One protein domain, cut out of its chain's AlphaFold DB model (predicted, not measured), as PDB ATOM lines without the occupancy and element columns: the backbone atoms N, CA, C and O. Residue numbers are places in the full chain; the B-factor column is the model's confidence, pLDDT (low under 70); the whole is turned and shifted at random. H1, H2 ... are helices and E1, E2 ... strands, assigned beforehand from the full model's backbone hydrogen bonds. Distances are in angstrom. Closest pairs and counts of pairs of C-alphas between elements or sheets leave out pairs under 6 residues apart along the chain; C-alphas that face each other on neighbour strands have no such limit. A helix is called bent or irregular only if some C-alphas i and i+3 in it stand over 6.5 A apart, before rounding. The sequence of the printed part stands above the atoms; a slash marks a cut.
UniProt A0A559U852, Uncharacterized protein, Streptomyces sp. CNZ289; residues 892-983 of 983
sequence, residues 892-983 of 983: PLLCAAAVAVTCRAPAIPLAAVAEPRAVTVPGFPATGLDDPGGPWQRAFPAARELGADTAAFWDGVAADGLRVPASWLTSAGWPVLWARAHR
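This is residues 892 to 983 of the 983 residues of an uncharacterized protein of Streptomyces sp. CNZ289 (UniProt A0A559U852). Helix H1 makes the core, with H2 packed on one side of it, strand E2 of a small two-stranded sheet on the other, and H3 across its last part, residues 899 to 903. E1 pairs with E2 on the side away from H1, and H4 lies at the far end of the domain from H2. The printed part has 92 residues, with four named helices and two named strands in the order H1 E1 H2 H3 E2 H4; E1 and E2 are antiparallel, and the class is mostly helix, helices holding 42 and strands 9 of the 51 residues in named elements. The whole is compact, with a radius of gyration of the C-alphas of 11.9 A and spans of 31 by 31 by 24 A.

H1, residues 892 to 904, begins at C-alpha 892 (259.188, 312.549, 265.046) and is 18.4 A long. E1 is residues 910 to 914, 11.9 A. H2, residues 937 to 945, and H3, residues 950 to 960, are irregular: C-alphas 938 and 941 are 7.1 A apart, 951 and 954 7.4 A. E2 is residues 962 to 965. H4, residues 973 to 981, ends at C-alpha 981 (261.908, 304.832, 267.948).

H1 touches H2, closest at the C-alphas of Ala 896 and Ala 943, 4.5 A. With residues 899 to 903 alone H1 touches H3, about perpendicular at 76 degrees; the closest C-alphas, Cys 903 and Phe 953, are 5.0 A apart. The closest C-alphas of H1 and E2, Ala 898 and Val 964, are 5.1 A apart. Between E1 and E2, N 911 and O 964 are 2.9 A apart, within hydrogen-bond range. H1 and H4 are near each other; H2 and H4 are apart. Every O i to N i+4 pair is within hydrogen-bond range in H1, but 3 of 5 in H2, 5 of 7 in H3 and 4 of 5 in H4.

The C-alphas farthest apart, Ala 951 and Ser 971, are 32.5 A apart. The printed part has no cut. The link from E1 to H2 is long, 22 residues. No printed residue has a pLDDT under 70.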
ATOM      1  N   PRO A 892     259.701 311.405 265.803       95.12
ATOM      2  CA  PRO A 892     259.188 312.549 265.046       95.12
ATOM      3  C   PRO A 892     259.408 312.470 263.524       95.12
ATOM      4  O   PRO A 892     258.555 312.934 262.771       95.12
ATOM      5  N   LEU A 893     260.521 311.880 263.062       94.94
ATOM      6  CA  LEU A 893     260.768 311.661 261.629       94.94
ATOM      7  C   LEU A 893     259.836 310.584 261.080       94.94
ATOM      8  O   LEU A 893     259.272 310.777 260.008       94.94
ATOM      9  N   LEU A 894     259.666 309.472 261.807       95.38
ATOM     10  CA  LEU A 894     258.760 308.398 261.395       95.38
ATOM     11  C   LEU A 894     257.335 308.923 261.218       95.38
ATOM     12  O   LEU A 894     256.730 308.669 260.181       95.38
ATOM     13  N   CYS A 895     256.829 309.698 262.181       96.50
ATOM     14  CA  CYS A 895     255.493 310.280 262.088       96.50
ATOM     15  C   CYS A 895     255.371 311.241 260.900       96.50
ATOM     16  O   CYS A 895     254.432 311.128 260.117       96.50
ATOM     17  N   ALA A 896     256.325 312.165 260.728       96.94
ATOM     18  CA  ALA A 896     256.279 313.142 259.638       96.94
ATOM     19  C   ALA A 896     256.359 312.479 258.256       96.94
ATOM     20  O   ALA A 896     255.626 312.860 257.345       96.94
ATOM     21  N   ALA A 897     257.216 311.467 258.102       96.06
ATOM     22  CA  ALA A 897     257.365 310.733 256.851       96.06
ATOM     23  C   ALA A 897     256.147 309.858 256.536       96.06
ATOM     24  O   ALA A 897     255.707 309.829 255.391       96.06
ATOM     25  N   ALA A 898     255.568 309.191 257.536       96.25
ATOM     26  CA  ALA A 898     254.342 308.416 257.370       96.25
ATOM     27  C   ALA A 898     253.157 309.308 256.960       96.25
ATOM     28  O   ALA A 898     252.419 308.963 256.037       96.25
ATOM     29  N   VAL A 899     253.016 310.496 257.568       96.81
ATOM     30  CA  VAL A 899     252.038 311.510 257.130       96.81
ATOM     31  C   VAL A 899     252.312 311.921 255.680       96.81
ATOM     32  O   VAL A 899     251.402 311.883 254.859       96.81
ATOM     33  N   ALA A 900     253.563 312.240 255.332       96.12
ATOM     34  CA  ALA A 900     253.922 312.676 253.982       96.12
ATOM     35  C   ALA A 900     253.635 311.622 252.898       96.12
ATOM     36  O   ALA A 900     253.024 311.933 251.876       96.12
ATOM     37  N   VAL A 901     254.009 310.367 253.150       95.69
ATOM     38  CA  VAL A 901     253.766 309.236 252.244       95.69
ATOM     39  C   VAL A 901     252.275 308.952 252.096       95.69
ATOM     40  O   VAL A 901     251.817 308.699 250.984       95.69
ATOM     41  N   THR A 902     251.514 309.039 253.189       94.69
ATOM     42  CA  THR A 902     250.058 308.835 253.167       94.69
ATOM     43  C   THR A 902     249.352 309.941 252.374       94.69
ATOM     44  O   THR A 902     248.443 309.646 251.609       94.69
ATOM     45  N   CYS A 903     249.809 311.194 252.477       92.19
ATOM     46  CA  CYS A 903     249.271 312.317 251.703       92.19
ATOM     47  C   CYS A 903     249.596 312.243 250.201       92.19
ATOM     48  O   CYS A 903     248.769 312.629 249.381       92.19
ATOM     49  N   ARG A 904     250.810 311.811 249.824       86.44
ATOM     50  CA  ARG A 904     251.289 311.868 248.427       86.44
ATOM     51  C   ARG A 904     251.087 310.570 247.637       86.44
ATOM     52  O   ARG A 904     251.101 310.627 246.412       86.44
ATOM     53  N   ALA A 905     250.949 309.427 248.316       82.62
ATOM     54  CA  ALA A 905     250.823 308.087 247.727       82.62
ATOM     55  C   ALA A 905     251.837 307.808 246.585       82.62
ATOM     56  O   ALA A 905     251.448 307.578 245.438       82.62
ATOM     57  N   PRO A 906     253.155 307.864 246.862       86.31
ATOM     58  CA  PRO A 906     254.186 307.641 245.848       86.31
ATOM     59  C   PRO A 906     254.108 306.236 245.224       86.31
ATOM     60  O   PRO A 906     253.727 305.274 245.888       86.31
ATOM     61  N   ALA A 907     254.540 306.107 243.963       88.94
ATOM     62  CA  ALA A 907     254.590 304.843 243.216       88.94
ATOM     63  C   ALA A 907     255.765 303.936 243.653       88.94
ATOM     64  O   ALA A 907     256.588 303.521 242.839       88.94
ATOM     65  N   ILE A 908     255.848 303.661 244.953       90.75
ATOM     66  CA  ILE A 908     256.815 302.767 245.603       90.75
ATOM     67  C   ILE A 908     256.056 301.699 246.404       90.75
ATOM     68  O   ILE A 908     254.884 301.899 246.730       90.75
ATOM     69  N   PRO A 909     256.686 300.568 246.760       93.38
ATOM     70  CA  PRO A 909     256.074 299.606 247.668       93.38
ATOM     71  C   PRO A 909     255.793 300.238 249.040       93.38
ATOM     72  O   PRO A 909     256.708 300.671 249.740       93.38
ATOM     73  N   LEU A 910     254.520 300.272 249.438       94.25
ATOM     74  CA  LEU A 910     254.073 300.794 250.730       94.25
ATOM     75  C   LEU A 910     253.519 299.669 251.602       94.25
ATOM     76  O   LEU A 910     252.839 298.767 251.115       94.25
ATOM     77  N   ALA A 911     253.784 299.753 252.900       93.81
ATOM     78  CA  ALA A 911     253.186 298.893 253.907       93.81
ATOM     79  C   ALA A 911     252.170 299.693 254.731       93.81
ATOM     80  O   ALA A 911     252.482 300.780 255.228       93.81
ATOM     81  N   ALA A 912     250.964 299.147 254.886       93.12
ATOM     82  CA  ALA A 912     249.973 299.684 255.810       93.12
ATOM     83  C   ALA A 912     250.413 299.387 257.252       93.12
ATOM     84  O   ALA A 912     250.700 298.242 257.601       93.12
ATOM     85  N   VAL A 913     250.496 300.427 258.079       93.88
ATOM     86  CA  VAL A 913     250.814 300.316 259.513       93.88
ATOM     87  C   VAL A 913     249.569 300.444 260.385       93.88
ATOM     88  O   VAL A 913     249.576 299.990 261.525       93.88
ATOM     89  N   ALA A 914     248.499 301.026 259.842       93.25
ATOM     90  CA  ALA A 914     247.155 301.001 260.399       93.25
ATOM     91  C   ALA A 914     246.156 300.777 259.257       93.25
ATOM     92  O   ALA A 914     246.371 301.274 258.150       93.25
ATOM     93  N   GLU A 915     245.085 300.035 259.529       90.88
ATOM     94  CA  GLU A 915     244.035 299.733 258.550       90.88
ATOM     95  C   GLU A 915     243.306 301.002 258.066       90.88
ATOM     96  O   GLU A 915     243.288 302.014 258.781       90.88
ATOM     97  N   PRO A 916     242.661 300.974 256.884       93.81
ATOM     98  CA  PRO A 916     241.819 302.074 256.426       93.81
ATOM     99  C   PRO A 916     240.807 302.512 257.491       93.81
ATOM    100  O   PRO A 916     240.107 301.687 258.080       93.81
ATOM    101  N   ARG A 917     240.724 303.829 257.730       90.31
ATOM    102  CA  ARG A 917     239.879 304.481 258.760       90.31
ATOM    103  C   ARG A 917     240.249 304.184 260.221       90.31
ATOM    104  O   ARG A 917     239.548 304.656 261.116       90.31
ATOM    105  N   ALA A 918     241.324 303.447 260.497       90.88
ATOM    106  CA  ALA A 918     241.794 303.266 261.866       90.88
ATOM    107  C   ALA A 918     242.385 304.576 262.415       90.88
ATOM    108  O   ALA A 918     243.235 305.201 261.785       90.88
ATOM    109  N   VAL A 919     241.964 304.967 263.621       89.44
ATOM    110  CA  VAL A 919     242.488 306.146 264.341       89.44
ATOM    111  C   VAL A 919     243.576 305.789 265.355       89.44
ATOM    112  O   VAL A 919     244.164 306.671 265.969       89.44
ATOM    113  N   THR A 920     243.883 304.503 265.534       91.88
ATOM    114  CA  THR A 920     244.925 304.018 266.447       91.88
ATOM    115  C   THR A 920     246.047 303.354 265.664       91.88
ATOM    116  O   THR A 920     245.802 302.466 264.850       91.88
ATOM    117  N   VAL A 921     247.288 303.750 265.947       93.25
ATOM    118  CA  VAL A 921     248.493 303.153 265.369       93.25
ATOM    119  C   VAL A 921     249.053 302.095 266.332       93.25
ATOM    120  O   VAL A 921     249.377 302.432 267.479       93.25
ATOM    121  N   PRO A 922     249.168 300.821 265.904       88.62
ATOM    122  CA  PRO A 922     249.617 299.719 266.751       88.62
ATOM    123  C   PRO A 922     251.119 299.804 267.060       88.62
ATOM    124  O   PRO A 922     251.901 300.329 266.273       88.62
ATOM    125  N   GLY A 923     251.543 299.247 268.197       88.44
ATOM    126  CA  GLY A 923     252.940 299.229 268.648       88.44
ATOM    127  C   GLY A 923     253.075 299.585 270.131       88.44
ATOM    128  O   GLY A 923     252.074 299.727 270.826       88.44
ATOM    129  N   PHE A 924     254.310 299.716 270.629       84.06
ATOM    130  CA  PHE A 924     254.574 300.186 271.993       84.06
ATOM    131  C   PHE A 924     255.367 301.506 271.969       84.06
ATOM    132  O   PHE A 924     256.515 301.486 271.521       84.06
ATOM    133  N   PRO A 925     254.793 302.629 272.452       91.44
ATOM    134  CA  PRO A 925     253.409 302.783 272.925       91.44
ATOM    135  C   PRO A 925     252.395 302.795 271.766       91.44
ATOM    136  O   PRO A 925     252.720 303.234 270.666       91.44
ATOM    137  N   ALA A 926     251.155 302.363 272.005       91.75
ATOM    138  CA  ALA A 926     250.065 302.597 271.053       91.75
ATOM    139  C   ALA A 926     249.713 304.094 271.052       91.75
ATOM    140  O   ALA A 926     249.715 304.722 272.112       91.75
ATOM    141  N   THR A 927     249.441 304.681 269.883       94.81
ATOM    142  CA  THR A 927     249.195 306.133 269.760       94.81
ATOM    143  C   THR A 927     247.994 306.436 268.870       94.81
ATOM    144  O   THR A 927     247.749 305.721 267.901       94.81
ATOM    145  N   GLY A 928     247.233 307.482 269.205       92.44
ATOM    146  CA  GLY A 928     246.097 307.951 268.407       92.44
ATOM    147  C   GLY A 928     246.529 308.931 267.316       92.44
ATOM    148  O   GLY A 928     247.372 309.796 267.564       92.44
ATOM    149  N   LEU A 929     245.960 308.805 266.116       92.38
ATOM    150  CA  LEU A 929     246.156 309.747 265.009       92.38
ATOM    151  C   LEU A 929     245.482 311.096 265.283       92.38
ATOM    152  O   LEU A 929     245.973 312.121 264.820       92.38
ATOM    153  N   ASP A 930     244.374 311.094 266.018       90.69
ATOM    154  CA  ASP A 930     243.517 312.240 266.333       90.69
ATOM    155  C   ASP A 930     243.835 312.910 267.681       90.69
ATOM    156  O   ASP A 930     243.295 313.976 267.964       90.69
ATOM    157  N   ASP A 931     244.741 312.341 268.483       91.19
ATOM    158  CA  ASP A 931     245.199 312.936 269.742       91.19
ATOM    159  C   ASP A 931     245.879 314.299 269.479       91.19
ATOM    160  O   ASP A 931     246.980 314.325 268.910       91.19
ATOM    161  N   PRO A 932     245.294 315.440 269.913       83.12
ATOM    162  CA  PRO A 932     245.860 316.776 269.690       83.12
ATOM    163  C   PRO A 932     247.244 316.956 270.327       83.12
ATOM    164  O   PRO A 932     248.079 317.711 269.826       83.12
ATOM    165  N   GLY A 933     247.496 316.248 271.431       85.06
ATOM    166  CA  GLY A 933     248.783 316.179 272.117       85.06
ATOM    167  C   GLY A 933     249.634 314.989 271.668       85.06
ATOM    168  O   GLY A 933     250.664 314.706 272.286       85.06
ATOM    169  N   GLY A 934     249.232 314.289 270.611       90.00
ATOM    170  CA  GLY A 934     249.863 313.077 270.120       90.00
ATOM    171  C   GLY A 934     251.061 313.345 269.204       90.00
ATOM    172  O   GLY A 934     251.243 314.449 268.678       90.00
ATOM    173  N   PRO A 935     251.928 312.339 268.982       92.75
ATOM    174  CA  PRO A 935     253.069 312.476 268.077       92.75
ATOM    175  C   PRO A 935     252.650 312.695 266.616       92.75
ATOM    176  O   PRO A 935     253.404 313.312 265.868       92.75
ATOM    177  N   TRP A 936     251.457 312.240 266.222       93.31
ATOM    178  CA  TRP A 936     250.922 312.378 264.867       93.31
ATOM    179  C   TRP A 936     250.489 313.807 264.560       93.31
ATOM    180  O   TRP A 936     250.998 314.389 263.607       93.31
ATOM    181  N   GLN A 937     249.659 314.422 265.409       91.38
ATOM    182  CA  GLN A 937     249.235 315.818 265.236       91.38
ATOM    183  C   GLN A 937     250.423 316.789 265.277       91.38
ATOM    184  O   GLN A 937     250.539 317.683 264.436       91.38
ATOM    185  N   ARG A 938     251.398 316.550 266.166       92.50
ATOM    186  CA  ARG A 938     252.652 317.325 266.200       92.50
ATOM    187  C   ARG A 938     253.514 317.183 264.941       92.50
ATOM    188  O   ARG A 938     254.363 318.039 264.702       92.50
ATOM    189  N   ALA A 939     253.332 316.127 264.150       94.06
ATOM    190  CA  ALA A 939     254.134 315.884 262.957       94.06
ATOM    191  C   ALA A 939     253.646 316.652 261.718       94.06
ATOM    192  O   ALA A 939     254.412 316.777 260.767       94.06
ATOM    193  N   PHE A 940     252.431 317.212 261.719       92.56
ATOM    194  CA  PHE A 940     251.852 317.893 260.550       92.56
ATOM    195  C   PHE A 940     252.710 319.054 260.018       92.56
ATOM    196  O   PHE A 940     252.973 319.077 258.813       92.56
ATOM    197  N   PRO A 941     253.207 319.995 260.850       91.19
ATOM    198  CA  PRO A 941     254.095 321.049 260.362       91.19
ATOM    199  C   PRO A 941     255.366 320.489 259.715       91.19
ATOM    200  O   PRO A 941     255.753 320.928 258.637       91.19
ATOM    201  N   ALA A 942     255.971 319.464 260.322       92.06
ATOM    202  CA  ALA A 942     257.168 318.825 259.785       92.06
ATOM    203  C   ALA A 942     256.886 318.044 258.491       92.06
ATOM    204  O   ALA A 942     257.718 318.046 257.593       92.06
ATOM    205  N   ALA A 943     255.713 317.420 258.355       93.69
ATOM    206  CA  ALA A 943     255.304 316.745 257.125       93.69
ATOM    207  C   ALA A 943     255.162 317.732 255.953       93.69
ATOM    208  O   ALA A 943     255.572 317.415 254.838       93.69
ATOM    209  N   ARG A 944     254.681 318.960 256.197       92.75
ATOM    210  CA  ARG A 944     254.674 320.026 255.174       92.75
ATOM    211  C   ARG A 944     256.084 320.407 254.735       92.75
ATOM    212  O   ARG A 944     256.323 320.585 253.548       92.75
ATOM    213  N   GLU A 945     257.035 320.463 255.666       92.94
ATOM    214  CA  GLU A 945     258.451 320.687 255.337       92.94
ATOM    215  C   GLU A 945     259.059 319.530 254.517       92.94
ATOM    216  O   GLU A 945     260.028 319.750 253.796       92.94
ATOM    217  N   LEU A 946     258.486 318.318 254.583       93.81
ATOM    218  CA  LEU A 946     258.811 317.182 253.703       93.81
ATOM    219  C   LEU A 946     258.079 317.230 252.344       93.81
ATOM    220  O   LEU A 946     258.238 316.316 251.532       93.81
ATOM    221  N   GLY A 947     257.272 318.264 252.090       89.94
ATOM    222  CA  GLY A 947     256.507 318.444 250.854       89.94
ATOM    223  C   GLY A 947     255.114 317.804 250.850       89.94
ATOM    224  O   GLY A 947     254.575 317.561 249.773       89.94
ATOM    225  N   ALA A 948     254.537 317.493 252.015       90.38
ATOM    226  CA  ALA A 948     253.196 316.913 252.107       90.38
ATOM    227  C   ALA A 948     252.079 317.968 252.027       90.38
ATOM    228  O   ALA A 948     252.108 318.958 252.765       90.38
ATOM    229  N   ASP A 949     251.033 317.686 251.245       91.75
ATOM    230  CA  ASP A 949     249.734 318.344 251.405       91.75
ATOM    231  C   ASP A 949     248.939 317.661 252.524       91.75
ATOM    232  O   ASP A 949     248.239 316.665 252.337       91.75
ATOM    233  N   THR A 950     249.063 318.205 253.731       90.44
ATOM    234  CA  THR A 950     248.396 317.659 254.918       90.44
ATOM    235  C   THR A 950     246.868 317.751 254.879       90.44
ATOM    236  O   THR A 950     246.227 317.103 255.703       90.44
ATOM    237  N   ALA A 951     246.275 318.543 253.974       91.25
ATOM    238  CA  ALA A 951     244.818 318.597 253.842       91.25
ATOM    239  C   ALA A 951     244.252 317.249 253.365       91.25
ATOM    240  O   ALA A 951     243.177 316.851 253.803       91.25
ATOM    241  N   ALA A 952     245.022 316.508 252.562       90.62
ATOM    242  CA  ALA A 952     244.653 315.194 252.043       90.62
ATOM    243  C   ALA A 952     244.857 314.038 253.045       90.62
ATOM    244  O   ALA A 952     244.567 312.887 252.723       90.62
ATOM    245  N   PHE A 953     245.384 314.299 254.250       93.69
ATOM    246  CA  PHE A 953     245.807 313.236 255.170       93.69
ATOM    247  C   PHE A 953     244.660 312.303 255.575       93.69
ATOM    248  O   PHE A 953     244.800 311.085 255.492       93.69
ATOM    249  N   TRP A 954     243.527 312.865 256.005       92.94
ATOM    250  CA  TRP A 954     242.394 312.065 256.475       92.94
ATOM    251  C   TRP A 954     241.725 311.280 255.349       92.94
ATOM    252  O   TRP A 954     241.330 310.138 255.573       92.94
ATOM    253  N   ASP A 955     241.682 311.840 254.139       91.38
ATOM    254  CA  ASP A 955     241.199 311.135 252.950       91.38
ATOM    255  C   ASP A 955     242.116 309.953 252.603       91.38
ATOM    256  O   ASP A 955     241.635 308.846 252.358       91.38
ATOM    257  N   GLY A 956     243.438 310.152 252.681       89.44
ATOM    258  CA  GLY A 956     244.433 309.092 252.503       89.44
ATOM    259  C   GLY A 956     244.297 307.978 253.543       89.44
ATOM    260  O   GLY A 956     244.191 306.806 253.190       89.44
ATOM    261  N   VAL A 957     244.198 308.316 254.833       93.94
ATOM    262  CA  VAL A 957     243.978 307.317 255.897       93.94
ATOM    263  C   VAL A 957     242.651 306.576 255.706       93.94
ATOM    264  O   VAL A 957     242.576 305.368 255.944       93.94
ATOM    265  N   ALA A 958     241.594 307.265 255.273       91.19
ATOM    266  CA  ALA A 958     240.285 306.660 255.063       91.19
ATOM    267  C   ALA A 958     240.255 305.684 253.877       91.19
ATOM    268  O   ALA A 958     239.556 304.672 253.958       91.19
ATOM    269  N   ALA A 959     240.982 305.985 252.799       91.00
ATOM    270  CA  ALA A 959     241.065 305.132 251.617       91.00
ATOM    271  C   ALA A 959     241.974 303.918 251.841       91.00
ATOM    272  O   ALA A 959     241.649 302.804 251.439       91.00
ATOM    273  N   ASP A 960     243.106 304.149 252.496       90.06
ATOM    274  CA  ASP A 960     244.314 303.372 252.240       90.06
ATOM    275  C   ASP A 960     245.088 302.994 253.515       90.06
ATOM    276  O   ASP A 960     246.067 302.238 253.443       90.06
ATOM    277  N   GLY A 961     244.635 303.496 254.670       93.69
ATOM    278  CA  GLY A 961     245.295 303.347 255.963       93.69
ATOM    279  C   GLY A 961     246.493 304.283 256.134       93.69
ATOM    280  O   GLY A 961     246.889 305.007 255.220       93.69
ATOM    281  N   LEU A 962     247.097 304.275 257.323       95.62
ATOM    282  CA  LEU A 962     248.381 304.951 257.530       95.62
ATOM    283  C   LEU A 962     249.486 304.111 256.877       95.62
ATOM    284  O   LEU A 962     249.567 302.907 257.133       95.62
ATOM    285  N   ARG A 963     250.356 304.726 256.068       95.50
ATOM    286  CA  ARG A 963     251.371 304.011 255.274       95.50
ATOM    287  C   ARG A 963     252.799 304.471 255.547       95.50
ATOM    288  O   ARG A 963     253.053 305.636 255.840       95.50
ATOM    289  N   VAL A 964     253.739 303.541 255.378       95.44
ATOM    290  CA  VAL A 964     255.190 303.793 255.344       95.44
ATOM    291  C   VAL A 964     255.829 303.058 254.161       95.44
ATOM    292  O   VAL A 964     255.245 302.083 253.681       95.44
ATOM    293  N   PRO A 965     257.021 303.464 253.690       95.62
ATOM    294  CA  PRO A 965     257.760 302.685 252.701       95.62
ATOM    295  C   PRO A 965     258.048 301.271 253.215       95.62
ATOM    296  O   PRO A 965     258.507 301.090 254.348       95.62
ATOM    297  N   ALA A 966     257.773 300.256 252.395       93.56
ATOM    298  CA  ALA A 966     257.909 298.861 252.807       93.56
ATOM    299  C   ALA A 966     259.363 298.499 253.152       93.56
ATOM    300  O   ALA A 966     259.593 297.694 254.052       93.56
ATOM    301  N   SER A 967     260.344 299.144 252.508       93.06
ATOM    302  CA  SER A 967     261.776 298.917 252.747       93.06
ATOM    303  C   SER A 967     262.232 299.252 254.177       93.06
ATOM    304  O   SER A 967     263.282 298.784 254.622       93.06
ATOM    305  N   TRP A 968     261.457 300.051 254.922       92.62
ATOM    306  CA  TRP A 968     261.782 300.429 256.301       92.62
ATOM    307  C   TRP A 968     261.501 299.298 257.286       92.62
ATOM    308  O   TRP A 968     262.090 299.251 258.375       92.62
ATOM    309  N   LEU A 969     260.592 298.397 256.914       91.75
ATOM    310  CA  LEU A 969     260.172 297.276 257.730       91.75
ATOM    311  C   LEU A 969     261.107 296.092 257.476       91.75
ATOM    312  O   LEU A 969     261.204 295.566 256.371       91.75
ATOM    313  N   THR A 970     261.796 295.639 258.524       79.19
ATOM    314  CA  THR A 970     262.452 294.324 258.492       79.19
ATOM    315  C   THR A 970     261.396 293.220 258.621       79.19
ATOM    316  O   THR A 970     260.215 293.506 258.829       79.19
ATOM    317  N   SER A 971     261.799 291.946 258.600       75.06
ATOM    318  CA  SER A 971     260.894 290.804 258.843       75.06
ATOM    319  C   SER A 971     260.078 290.897 260.145       75.06
ATOM    320  O   SER A 971     259.073 290.211 260.288       75.06
ATOM    321  N   ALA A 972     260.483 291.755 261.088       77.94
ATOM    322  CA  ALA A 972     259.803 291.984 262.360       77.94
ATOM    323  C   ALA A 972     258.696 293.068 262.317       77.94
ATOM    324  O   ALA A 972     258.020 293.286 263.323       77.94
ATOM    325  N   GLY A 973     258.506 293.748 261.181       89.88
ATOM    326  CA  GLY A 973     257.387 294.662 260.937       89.88
ATOM    327  C   GLY A 973     257.394 295.976 261.735       89.88
ATOM    328  O   GLY A 973     258.368 296.353 262.396       89.88
ATOM    329  N   TRP A 974     256.271 296.696 261.652       93.44
ATOM    330  CA  TRP A 974     256.078 298.028 262.240       93.44
ATOM    331  C   TRP A 974     256.238 298.093 263.772       93.44
ATOM    332  O   TRP A 974     256.964 298.979 264.229       93.44
ATOM    333  N   PRO A 975     255.676 297.175 264.591       92.12
ATOM    334  CA  PRO A 975     255.775 297.272 266.051       92.12
ATOM    335  C   PRO A 975     257.215 297.331 266.575       92.12
ATOM    336  O   PRO A 975     257.493 298.041 267.540       92.12
ATOM    337  N   VAL A 976     258.150 296.627 265.925       91.25
ATOM    338  CA  VAL A 976     259.569 296.630 266.309       91.25
ATOM    339  C   VAL A 976     260.264 297.925 265.900       91.25
ATOM    340  O   VAL A 976     261.062 298.452 266.678       91.25
ATOM    341  N   LEU A 977     259.967 298.455 264.710       92.69
ATOM    342  CA  LEU A 977     260.498 299.747 264.272       92.69
ATOM    343  C   LEU A 977     259.995 300.881 265.179       92.69
ATOM    344  O   LEU A 977     260.786 301.714 265.617       92.69
ATOM    345  N   TRP A 978     258.705 300.859 265.515       94.12
ATOM    346  CA  TRP A 978     258.067 301.838 266.387       94.12
ATOM    347  C   TRP A 978     258.600 301.781 267.821       94.12
ATOM    348  O   TRP A 978     259.041 302.796 268.354       94.12
ATOM    349  N   ALA A 979     258.688 300.587 268.418       89.94
ATOM    350  CA  ALA A 979     259.268 300.426 269.750       89.94
ATOM    351  C   ALA A 979     260.736 300.872 269.800       89.94
ATOM    352  O   ALA A 979     261.185 301.407 270.808       89.94
ATOM    353  N   ARG A 980     261.496 300.678 268.713       92.12
ATOM    354  CA  ARG A 980     262.878 301.163 268.604       92.12
ATOM    355  C   ARG A 980     262.959 302.691 268.564       92.12
ATOM    356  O   ARG A 980     263.943 303.227 269.052       92.12
ATOM    357  N   ALA A 981     261.953 303.371 268.020       90.81
ATOM    358  CA  ALA A 981     261.908 304.832 267.948       90.81
ATOM    359  C   ALA A 981     261.594 305.516 269.291       90.81
ATOM    360  O   ALA A 981     261.798 306.723 269.427       90.81
ATOM    361  N   HIS A 982     261.091 304.742 270.257       84.94
ATOM    362  CA  HIS A 982     260.723 305.170 271.608       84.94
ATOM    363  C   HIS A 982     261.673 304.648 272.702       84.94
ATOM    364  O   HIS A 982     261.380 304.805 273.888       84.94
ATOM    365  N   ARG A 983     262.795 304.033 272.307       80.25
ATOM    366  CA  ARG A 983     263.937 303.716 273.177       80.25
ATOM    367  C   ARG A 983     264.990 304.801 273.043       80.25
ATOM    368  O   ARG A 983     265.584 305.144 274.086       80.25
TER     369      ARG A 983